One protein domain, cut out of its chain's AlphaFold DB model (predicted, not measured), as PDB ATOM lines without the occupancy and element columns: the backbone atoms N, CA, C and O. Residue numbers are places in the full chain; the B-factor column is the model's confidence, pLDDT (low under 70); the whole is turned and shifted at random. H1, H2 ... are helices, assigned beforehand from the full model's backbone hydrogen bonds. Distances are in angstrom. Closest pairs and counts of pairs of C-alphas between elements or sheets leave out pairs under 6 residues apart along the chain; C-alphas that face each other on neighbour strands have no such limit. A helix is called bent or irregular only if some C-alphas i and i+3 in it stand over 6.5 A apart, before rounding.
ATOM      1  N   GLU A 106     310.683 285.932 252.802       82.75
ATOM      2  CA  GLU A 106     310.264 287.288 253.190       82.75
ATOM      3  C   GLU A 106     311.352 288.329 252.861       82.75
ATOM      4  O   GLU A 106     311.052 289.405 252.331       82.75
ATOM      5  N   LEU A 107     312.623 287.987 253.112       85.25
ATOM      6  CA  LEU A 107     313.779 288.824 252.789       85.25
ATOM      7  C   LEU A 107     313.872 289.099 251.283       85.25
ATOM      8  O   LEU A 107     314.038 290.253 250.887       85.25
ATOM      9  N   GLU A 108     313.729 288.078 250.436       88.25
ATOM     10  CA  GLU A 108     313.760 288.248 248.978       88.25
ATOM     11  C   GLU A 108     312.656 289.191 248.496       88.25
ATOM     12  O   GLU A 108     312.907 290.096 247.698       88.25
ATOM     13  N   THR A 109     311.443 289.027 249.023       89.12
ATOM     14  CA  THR A 109     310.299 289.872 248.661       89.12
ATOM     15  C   THR A 109     310.540 291.330 249.052       89.12
ATOM     16  O   THR A 109     310.378 292.230 248.225       89.12
ATOM     17  N   LYS A 110     311.001 291.586 250.284       90.00
ATOM     18  CA  LYS A 110     311.342 292.944 250.738       90.00
ATOM     19  C   LYS A 110     312.493 293.543 249.930       90.00
ATOM     20  O   LYS A 110     312.435 294.718 249.575       90.00
ATOM     21  N   THR A 111     313.496 292.736 249.592       92.06
ATOM     22  CA  THR A 111     314.637 293.152 248.766       92.06
ATOM     23  C   THR A 111     314.172 293.630 247.394       92.06
ATOM     24  O   THR A 111     314.546 294.720 246.967       92.06
ATOM     25  N   LEU A 112     313.295 292.868 246.731       93.50
ATOM     26  CA  LEU A 112     312.729 293.240 245.432       93.50
ATOM     27  C   LEU A 112     311.940 294.553 245.498       93.50
ATOM     28  O   LEU A 112     312.100 295.399 244.618       93.50
ATOM     29  N   ILE A 113     311.122 294.743 246.539       92.44
ATOM     30  CA  ILE A 113     310.330 295.967 246.736       92.44
ATOM     31  C   ILE A 113     311.246 297.183 246.909       92.44
ATOM     32  O   ILE A 113     311.071 298.187 246.218       92.44
ATOM     33  N   VAL A 114     312.242 297.089 247.796       93.38
ATOM     34  CA  VAL A 114     313.173 298.194 248.073       93.38
ATOM     35  C   VAL A 114     314.038 298.503 246.850       93.38
ATOM     36  O   VAL A 114     314.175 299.669 246.478       93.38
ATOM     37  N   ALA A 115     314.564 297.479 246.174       94.38
ATOM     38  CA  ALA A 115     315.347 297.652 244.954       94.38
ATOM     39  C   ALA A 115     314.519 298.299 243.832       94.38
ATOM     40  O   ALA A 115     314.997 299.211 243.160       94.38
ATOM     41  N   ARG A 116     313.253 297.893 243.662       95.31
ATOM     42  CA  ARG A 116     312.359 298.487 242.660       95.31
ATOM     43  C   ARG A 116     312.070 299.948 242.987       95.31
ATOM     44  O   ARG A 116     312.231 300.800 242.122       95.31
ATOM     45  N   ALA A 117     311.707 300.256 244.231       94.25
ATOM     46  CA  ALA A 117     311.473 301.634 244.655       94.25
ATOM     47  C   ALA A 117     312.716 302.513 244.444       94.25
ATOM     48  O   ALA A 117     312.601 303.649 243.993       94.25
ATOM     49  N   HIS A 118     313.914 301.985 244.711       94.19
ATOM     50  CA  HIS A 118     315.160 302.705 244.471       94.19
ATOM     51  C   HIS A 118     315.370 303.025 242.984       94.19
ATOM     52  O   HIS A 118     315.607 304.180 242.636       94.19
ATOM     53  N   VAL A 119     315.245 302.035 242.097       95.25
ATOM     54  CA  VAL A 119     315.453 302.234 240.652       95.25
ATOM     55  C   VAL A 119     314.445 303.227 240.072       95.25
ATOM     56  O   VAL A 119     314.817 304.098 239.292       95.25
ATOM     57  N   PHE A 120     313.176 303.134 240.467       94.81
ATOM     58  CA  PHE A 120     312.120 303.959 239.880       94.81
ATOM     59  C   PHE A 120     312.030 305.371 240.466       94.81
ATOM     60  O   PHE A 120     311.554 306.257 239.771       94.81
ATOM     61  N   ASN A 121     312.518 305.597 241.690       92.62
ATOM     62  CA  ASN A 121     312.412 306.907 242.341       92.62
ATOM     63  C   ASN A 121     313.747 307.656 242.454       92.62
ATOM     64  O   ASN A 121     313.740 308.858 242.702       92.62
ATOM     65  N   LYS A 122     314.894 306.966 242.355       93.19
ATOM     66  CA  LYS A 122     316.219 307.571 242.601       93.19
ATOM     67  C   LYS A 122     317.191 307.456 241.431       93.19
ATOM     68  O   LYS A 122     318.130 308.244 241.373       93.19
ATOM     69  N   MET A 123     316.999 306.506 240.517       96.12
ATOM     70  CA  MET A 123     317.895 306.339 239.370       96.12
ATOM     71  C   MET A 123     317.379 307.056 238.120       96.12
ATOM     72  O   MET A 123     316.164 307.255 237.987       96.12
ATOM     73  N   PRO A 124     318.278 307.392 237.176       97.75
ATOM     74  CA  PRO A 124     317.888 307.851 235.854       97.75
ATOM     75  C   PRO A 124     316.908 306.915 235.146       97.75
ATOM     76  O   PRO A 124     316.918 305.699 235.344       97.75
ATOM     77  N   ILE A 125     316.059 307.507 234.307       98.00
ATOM     78  CA  ILE A 125     315.010 306.802 233.556       98.00
ATOM     79  C   ILE A 125     315.635 305.846 232.535       98.00
ATOM     80  O   ILE A 125     315.210 304.693 232.411       98.00
ATOM     81  N   HIS A 126     316.695 306.312 231.873       98.38
ATOM     82  CA  HIS A 126     317.528 305.521 230.981       98.38
ATOM     83  C   HIS A 126     318.994 305.582 231.404       98.38
ATOM     84  O   HIS A 126     319.463 306.598 231.917       98.38
ATOM     85  N   ASN A 143     313.393 299.021 233.862       96.75
ATOM     86  CA  ASN A 143     313.118 297.589 234.035       96.75
ATOM     87  C   ASN A 143     314.384 296.757 233.803       96.75
ATOM     88  O   ASN A 143     314.685 295.833 234.569       96.75
ATOM     89  N   LYS A 144     315.155 297.108 232.771       96.88
ATOM     90  CA  LYS A 144     316.458 296.493 232.509       96.88
ATOM     91  C   LYS A 144     317.482 296.867 233.581       96.88
ATOM     92  O   LYS A 144     318.153 295.971 234.082       96.88
ATOM     93  N   ILE A 145     317.532 298.129 234.019       96.56
ATOM     94  CA  ILE A 145     318.397 298.585 235.125       96.56
ATOM     95  C   ILE A 145     318.120 297.762 236.386       96.56
ATOM     96  O   ILE A 145     319.047 297.221 236.987       96.56
ATOM     97  N   PHE A 146     316.845 297.605 236.754       96.00
ATOM     98  CA  PHE A 146     316.429 296.777 237.885       96.00
ATOM     99  C   PHE A 146     316.954 295.343 237.753       96.00
ATOM    100  O   PHE A 146     317.566 294.821 238.680       96.00
ATOM    101  N   SER A 147     316.808 294.737 236.576       94.56
ATOM    102  CA  SER A 147     317.307 293.383 236.311       94.56
ATOM    103  C   SER A 147     318.836 293.280 236.415       94.56
ATOM    104  O   SER A 147     319.345 292.279 236.915       94.56
ATOM    105  N   CYS A 148     319.574 294.313 235.993       92.69
ATOM    106  CA  CYS A 148     321.036 294.353 236.058       92.69
ATOM    107  C   CYS A 148     321.580 294.435 237.491       92.69
ATOM    108  O   CYS A 148     322.613 293.831 237.777       92.69
ATOM    109  N   ILE A 149     320.917 295.168 238.393       93.06
ATOM    110  CA  ILE A 149     321.427 295.371 239.760       93.06
ATOM    111  C   ILE A 149     321.072 294.222 240.711       93.06
ATOM    112  O   ILE A 149     321.801 293.975 241.672       93.06
ATOM    113  N   LEU A 150     319.970 293.505 240.452       93.62
ATOM    114  CA  LEU A 150     319.453 292.475 241.358       93.62
ATOM    115  C   LEU A 150     320.467 291.382 241.716       93.62
ATOM    116  O   LEU A 150     320.562 291.074 242.903       93.62
ATOM    117  N   PRO A 151     321.252 290.811 240.780       92.94
ATOM    118  CA  PRO A 151     322.257 289.809 241.134       92.94
ATOM    119  C   PRO A 151     323.259 290.318 242.176       92.94
ATOM    120  O   PRO A 151     323.593 289.597 243.113       92.94
ATOM    121  N   GLY A 152     323.698 291.576 242.051       91.94
ATOM    122  CA  GLY A 152     324.604 292.210 243.009       91.94
ATOM    123  C   GLY A 152     323.948 292.441 244.370       91.94
ATOM    124  O   GLY A 152     324.550 292.139 245.398       91.94
ATOM    125  N   VAL A 153     322.694 292.904 244.375       94.12
ATOM    126  CA  VAL A 153     321.906 293.085 245.603       94.12
ATOM    127  C   VAL A 153     321.736 291.750 246.328       94.12
ATOM    128  O   VAL A 153     322.064 291.660 247.510       94.12
ATOM    129  N   PHE A 154     321.303 290.699 245.625       93.88
ATOM    130  CA  PHE A 154     321.084 289.383 246.222       93.88
ATOM    131  C   PHE A 154     322.371 288.750 246.749       93.88
ATOM    132  O   PHE A 154     322.371 288.195 247.848       93.88
ATOM    133  N   ALA A 155     323.481 288.882 246.015       92.56
ATOM    134  CA  ALA A 155     324.784 288.412 246.474       92.56
ATOM    135  C   ALA A 155     325.198 289.081 247.794       92.56
ATOM    136  O   ALA A 155     325.690 288.409 248.698       92.56
ATOM    137  N   LYS A 156     324.951 290.390 247.942       92.94
ATOM    138  CA  LYS A 156     325.239 291.115 249.186       92.94
ATOM    139  C   LYS A 156     324.282 290.759 250.317       92.94
ATOM    140  O   LYS A 156     324.738 290.568 251.440       92.94
ATOM    141  N   THR A 157     322.984 290.619 250.041       91.50
ATOM    142  CA  THR A 157     322.027 290.185 251.070       91.50
ATOM    143  C   THR A 157     322.296 288.758 251.535       91.50
ATOM    144  O   THR A 157     322.028 288.444 252.683       91.50
ATOM    145  N   ALA A 158     322.857 287.888 250.692       90.25
ATOM    146  CA  ALA A 158     323.255 286.535 251.085       90.25
ATOM    147  C   ALA A 158     324.560 286.493 251.908       90.25
ATOM    148  O   ALA A 158     324.916 285.445 252.445       90.25
ATOM    149  N   GLY A 159     325.288 287.612 252.005       90.56
ATOM    150  CA  GLY A 159     326.557 287.696 252.722       90.56
ATOM    151  C   GLY A 159     326.399 287.585 254.247       90.56
ATOM    152  O   GLY A 159     325.394 288.036 254.799       90.56
ATOM    153  N   PRO A 160     327.405 287.041 254.960       89.75
ATOM    154  CA  PRO A 160     327.316 286.772 256.398       89.75
ATOM    155  C   PRO A 160     327.134 288.041 257.241       89.75
ATOM    156  O   PRO A 160     326.408 288.018 258.230       89.75
ATOM    157  N   GLU A 161     327.749 289.156 256.835       90.31
ATOM    158  CA  GLU A 161     327.617 290.448 257.519       90.31
ATOM    159  C   GLU A 161     326.169 290.952 257.490       90.31
ATOM    160  O   GLU A 161     325.598 291.273 258.533       90.31
ATOM    161  N   PHE A 162     325.544 290.944 256.307       91.81
ATOM    162  CA  PHE A 162     324.144 291.333 256.172       91.81
ATOM    163  C   PHE A 162     323.226 290.368 256.918       91.81
ATOM    164  O   PHE A 162     322.336 290.819 257.628       91.81
ATOM    165  N   GLN A 163     323.447 289.056 256.796       90.12
ATOM    166  CA  GLN A 163     322.628 288.049 257.477       90.12
ATOM    167  C   GLN A 163     322.682 288.203 259.003       90.12
ATOM    168  O   GLN A 163     321.647 288.119 259.661       90.12
ATOM    169  N   SER A 164     323.854 288.508 259.567       87.62
ATOM    170  CA  SER A 164     323.994 288.794 260.997       87.62
ATOM    171  C   SER A 164     323.233 290.059 261.404       87.62
ATOM    172  O   SER A 164     322.475 290.030 262.372       87.62
ATOM    173  N   ALA A 165     323.392 291.158 260.659       87.81
ATOM    174  CA  ALA A 165     322.697 292.418 260.939       87.81
ATOM    175  C   ALA A 165     321.173 292.299 260.762       87.81
ATOM    176  O   ALA A 165     320.398 292.895 261.508       87.81
ATOM    177  N   TRP A 166     320.735 291.508 259.782       87.56
ATOM    178  CA  TRP A 166     319.332 291.198 259.541       87.56
ATOM    179  C   TRP A 166     318.738 290.387 260.693       87.56
ATOM    180  O   TRP A 166     317.695 290.767 261.218       87.56
ATOM    181  N   ALA A 167     319.422 289.330 261.141       85.75
ATOM    182  CA  ALA A 167     318.994 288.531 262.286       85.75
ATOM    183  C   ALA A 167     318.921 289.372 263.573       85.75
ATOM    184  O   ALA A 167     317.961 289.256 264.332       85.75
ATOM    185  N   GLU A 168     319.883 290.271 263.805       83.62
ATOM    186  CA  GLU A 168     319.830 291.218 264.925       83.62
ATOM    187  C   GLU A 168     318.609 292.143 264.821       83.62
ATOM    188  O   GLU A 168     317.865 292.298 265.789       83.62
ATOM    189  N   ALA A 169     318.342 292.697 263.633       82.31
ATOM    190  CA  ALA A 169     317.168 293.531 263.389       82.31
ATOM    191  C   ALA A 169     315.844 292.762 263.562       82.31
ATOM    192  O   ALA A 169     314.853 293.336 264.014       82.31
ATOM    193  N   GLU A 170     315.811 291.464 263.246       79.25
ATOM    194  CA  GLU A 170     314.661 290.592 263.507       79.25
ATOM    195  C   GLU A 170     314.460 290.295 264.997       79.25
ATOM    196  O   GLU A 170     313.318 290.160 265.450       79.25
ATOM    197  N   LEU A 171     315.559 290.208 265.751       75.62
ATOM    198  CA  LEU A 171     315.579 289.957 267.190       75.62
ATOM    199  C   LEU A 171     315.268 291.195 268.033       75.62
ATOM    200  O   LEU A 171     315.032 291.032 269.233       75.62
ATOM    201  N   LEU A 172     315.216 292.395 267.438       68.44
ATOM    202  CA  LEU A 172     314.687 293.596 268.087       68.44
ATOM    203  C   LEU A 172     313.231 293.336 268.518       68.44
ATOM    204  O   LEU A 172     312.281 293.493 267.746       68.44
ATOM    205  N   LYS A 173     313.074 292.881 269.766       55.91
ATOM    206  CA  LYS A 173     311.804 292.612 270.441       55.91
ATOM    207  C   LYS A 173     311.448 293.761 271.378       55.91
ATOM    208  O   LYS A 173     312.319 294.355 272.002       55.91
ATOM    209  N   ASP A 174     310.141 294.004 271.470       53.16
ATOM    210  CA  ASP A 174     309.459 294.927 272.380       53.16
ATOM    211  C   ASP A 174     310.076 294.941 273.788       53.16
ATOM    212  O   ASP A 174     309.800 294.066 274.610       53.16
ATOM    213  N   SER A 175     310.834 295.986 274.102       49.41
ATOM    214  CA  SER A 175     310.920 296.488 275.468       49.41
ATOM    215  C   SER A 175     310.113 297.787 275.536       49.41
ATOM    216  O   SER A 175     310.567 298.842 275.102       49.41
ATOM    217  N   ASP A 176     308.887 297.647 276.047       48.09
ATOM    218  CA  ASP A 176     308.040 298.663 276.690       48.09
ATOM    219  C   ASP A 176     307.037 299.542 275.903       48.09
ATOM    220  O   ASP A 176     306.216 300.172 276.564       48.09
ATOM    221  N   PHE A 177     306.922 299.532 274.564       49.69
ATOM    222  CA  PHE A 177     305.851 300.302 273.871       49.69
ATOM    223  C   PHE A 177     305.306 299.626 272.587       49.69
ATOM    224  O   PHE A 177     305.795 299.845 271.480       49.69
ATOM    225  N   ARG A 178     304.211 298.859 272.723       53.06
ATOM    226  CA  ARG A 178     303.622 297.949 271.702       53.06
ATOM    227  C   ARG A 178     303.115 298.569 270.380       53.06
ATOM    228  O   ARG A 178     302.652 297.828 269.520       53.06
ATOM    229  N   VAL A 179     303.150 299.892 270.185       49.31
ATOM    230  CA  VAL A 179     302.628 300.545 268.953       49.31
ATOM    231  C   VAL A 179     303.720 301.254 268.138       49.31
ATOM    232  O   VAL A 179     303.601 301.367 266.918       49.31
ATOM    233  N   LEU A 180     304.823 301.677 268.767       48.72
ATOM    234  CA  LEU A 180     305.934 302.362 268.086       48.72
ATOM    235  C   LEU A 180     306.996 301.380 267.540       48.72
ATOM    236  O   LEU A 180     307.775 301.728 266.653       48.72
ATOM    237  N   SER A 181     307.001 300.131 268.013       52.12
ATOM    238  CA  SER A 181     308.074 299.149 267.798       52.12
ATOM    239  C   SER A 181     308.011 298.383 266.472       52.12
ATOM    240  O   SER A 181     309.049 298.167 265.845       52.12
ATOM    241  N   GLY A 182     306.820 298.029 265.975       53.25
ATOM    242  CA  GLY A 182     306.670 297.398 264.653       53.25
ATOM    243  C   GLY A 182     307.169 298.302 263.519       53.25
ATOM    244  O   GLY A 182     307.811 297.840 262.574       53.25
ATOM    245  N   LYS A 183     306.963 299.616 263.673       58.25
ATOM    246  CA  LYS A 183     307.530 300.647 262.797       58.25
ATOM    247  C   LYS A 183     309.037 300.739 262.940       58.25
ATOM    248  O   LYS A 183     309.722 300.760 261.930       58.25
ATOM    249  N   PHE A 184     309.562 300.713 264.163       58.59
ATOM    250  CA  PHE A 184     311.004 300.780 264.401       58.59
ATOM    251  C   PHE A 184     311.761 299.587 263.791       58.59
ATOM    252  O   PHE A 184     312.735 299.779 263.064       58.59
ATOM    253  N   ARG A 185     311.264 298.357 263.988       59.81
ATOM    254  CA  ARG A 185     311.813 297.142 263.361       59.81
ATOM    255  C   ARG A 185     311.711 297.192 261.836       59.81
ATOM    256  O   ARG A 185     312.702 296.962 261.147       59.81
ATOM    257  N   SER A 186     310.532 297.528 261.303       69.31
ATOM    258  CA  SER A 186     310.327 297.651 259.855       69.31
ATOM    259  C   SER A 186     311.221 298.729 259.236       69.31
ATOM    260  O   SER A 186     311.729 298.533 258.133       69.31
ATOM    261  N   ASN A 187     311.450 299.839 259.942       77.75
ATOM    262  CA  ASN A 187     312.345 300.908 259.511       77.75
ATOM    263  C   ASN A 187     313.795 300.433 259.502       77.75
ATOM    264  O   ASN A 187     314.469 300.613 258.495       77.75
ATOM    265  N   LYS A 188     314.256 299.733 260.548       82.25
ATOM    266  CA  LYS A 188     315.636 299.235 260.600       82.25
ATOM    267  C   LYS A 188     315.939 298.214 259.502       82.25
ATOM    268  O   LYS A 188     316.972 298.297 258.845       82.25
ATOM    269  N   MET A 189     315.023 297.275 259.262       84.00
ATOM    270  CA  MET A 189     315.151 296.293 258.177       84.00
ATOM    271  C   MET A 189     315.134 296.974 256.801       84.00
ATOM    272  O   MET A 189     315.914 296.616 255.917       84.00
ATOM    273  N   LYS A 190     314.273 297.984 256.623       86.62
ATOM    274  CA  LYS A 190     314.226 298.796 255.404       86.62
ATOM    275  C   LYS A 190     315.530 299.569 255.190       86.62
ATOM    276  O   LYS A 190     316.053 299.521 254.086       86.62
ATOM    277  N   GLU A 191     316.082 300.205 256.220       89.31
ATOM    278  CA  GLU A 191     317.367 300.921 256.162       89.31
ATOM    279  C   GLU A 191     318.523 300.006 255.746       89.31
ATOM    280  O   GLU A 191     319.333 300.385 254.900       89.31
ATOM    281  N   LEU A 192     318.592 298.789 256.302       90.81
ATOM    282  CA  LEU A 192     319.604 297.801 255.917       90.81
ATOM    283  C   LEU A 192     319.504 297.465 254.422       90.81
ATOM    284  O   LEU A 192     320.510 297.493 253.712       90.81
ATOM    285  N   LEU A 193     318.292 297.195 253.929       92.75
ATOM    286  CA  LEU A 193     318.058 296.910 252.510       92.75
ATOM    287  C   LEU A 193     318.361 298.116 251.620       92.75
ATOM    288  O   LEU A 193     319.012 297.960 250.590       92.75
ATOM    289  N   GLU A 194     317.929 299.315 252.010       92.25
ATOM    290  CA  GLU A 194     318.225 300.549 251.282       92.25
ATOM    291  C   GLU A 194     319.735 300.787 251.189       92.25
ATOM    292  O   GLU A 194     320.219 301.159 250.121       92.25
ATOM    293  N   GLY A 195     320.479 300.502 252.261       92.00
ATOM    294  CA  GLY A 195     321.938 300.547 252.281       92.00
ATOM    295  C   GLY A 195     322.571 299.568 251.292       92.00
ATOM    296  O   GLY A 195     323.409 299.969 250.486       92.00
ATOM    297  N   ILE A 196     322.138 298.303 251.287       93.56
ATOM    298  CA  ILE A 196     322.649 297.301 250.337       93.56
ATOM    299  C   ILE A 196     322.326 297.674 248.893       93.56
ATOM    300  O   ILE A 196     323.201 297.577 248.027       93.56
ATOM    301  N   VAL A 197     321.096 298.114 248.621       93.50
ATOM    302  CA  VAL A 197     320.689 298.548 247.281       93.50
ATOM    303  C   VAL A 197     321.538 299.736 246.839       93.50
ATOM    304  O   VAL A 197     322.142 299.671 245.772       93.50
ATOM    305  N   GLN A 198     321.683 300.764 247.679       89.62
ATOM    306  CA  GLN A 198     322.508 301.938 247.384       89.62
ATOM    307  C   GLN A 198     323.965 301.563 247.078       89.62
ATOM    308  O   GLN A 198     324.555 302.118 246.161       89.62
ATOM    309  N   GLN A 199     324.546 300.610 247.809       89.06
ATOM    310  CA  GLN A 199     325.917 300.144 247.570       89.06
ATOM    311  C   GLN A 199     326.051 299.222 246.346       89.06
ATOM    312  O   GLN A 199     327.168 298.876 245.954       89.06
ATOM    313  N   SER A 200     324.944 298.698 245.823       89.88
ATOM    314  CA  SER A 200     324.924 297.788 244.667       89.88
ATOM    315  C   SER A 200     324.637 298.522 243.361       89.88
ATOM    316  O   SER A 200     324.928 298.003 242.286       89.88
ATOM    317  N   VAL A 201     324.081 299.727 243.454       89.31
ATOM    318  CA  VAL A 201     323.831 300.611 242.323       89.31
ATOM    319  C   VAL A 201     325.079 301.443 242.076       89.31
ATOM    320  O   VAL A 201     325.385 302.347 242.847       89.31
ATOM    321  N   ASN A 202     325.784 301.148 240.984       94.19
ATOM    322  CA  ASN A 202     326.897 301.971 240.533       94.19
ATOM    323  C   ASN A 202     326.699 302.396 239.085       94.19
ATOM    324  O   ASN A 202     326.529 301.547 238.212       94.19
TER     325      ASN A 202
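AT A GLANCE: This is residues 106 to 126 and 143 to 202 of the 427 residues of the protein "HET domain-containing protein" of Hypholoma sublateritium (strain FD-334 SS-4) (UniProt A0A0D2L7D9). A hairpin of two helices, H3 and H4, makes one part of this elongated domain, and H1 and H2 cross the later part of H4, the longest helix, which touches the other three. The bend of the hairpin, residues 175 to 180, sticks out, while H2 and H3 meet at a corner. The printed part has 81 residues with four named helices, in the order H1, H2, H3, H4, and no named strand; its class is all helix. It is only just compact, close to loose, with a radius of gyration of the C-alphas of 13.9 A, and its spans are 47 by 26 by 18 A.

IN THESE COORDINATES: Find C-alpha 106 at (310.264, 287.288, 253.190); from there H1 runs through residues 106 to 122, 23.6 A from first to last C-alpha. After the cut, look at C-alpha 143 at (313.118, 297.589, 234.035), where H2 begins; it holds residues 143 to 157 and is 20.6 A long. H2 is irregular, but only just: C-alphas 148 and 151 are 6.9 A apart. Next comes H3, residues 160 to 171, 16.3 A long. H4, residues 181 to 200, runs 28.6 A and ends with C-alpha 200 at (324.924, 297.788, 244.667).

HOW THE PARTS SIT: Start with H4, the hub. H3 touches it along residues 185 to 192 of H4 alone, at a shallow tilt of 14 degrees, opposite ways, as a helical hairpin; the closest C-alphas, of Ala 169 and Met 189, are 6.2 A apart. Residues 190 to 198 of H4 alone touch H1, at a steep tilt of 63 degrees, the same way; look for the closest C-alphas at Ala 115 and Val 197, 5.9 A. Residues 193 to 200 of H4 alone touch H2, only just about perpendicular at 70.4 degrees, closest at the C-alphas of Val 153 and Ser 200, 5.7 A. H1 and H2 touch at a steep tilt of 46 degrees, opposite ways, closest at the C-alphas of Val 119 and Phe 146, 6.2 A. H2 and H3 are close but not clearly touching, about perpendicular at 84 degrees; the closest C-alphas, of Thr 157 and Gln 163, are 6.8 A apart. H1 and H3 are apart. In H1, H3 and H4 every O i to N i+4 pair is within hydrogen-bond range; in H2 9 of 11 are.

THE WHOLE: The two C-alphas farthest apart, those of His 126 and Asp 176, are 47.2 A apart. Residues 127 to 142 are not printed, and C-alphas 126 and 143 are 9.6 A apart across this cut, which lies in the link from H1 to H2. The link from H2 to H3 is tight and that from H3 to H4 is short, with 9 residues; residues 175 to 180 stand free. The mean pLDDT of the printed part is 84.3; look at residues 172 to 186 for the values under 70.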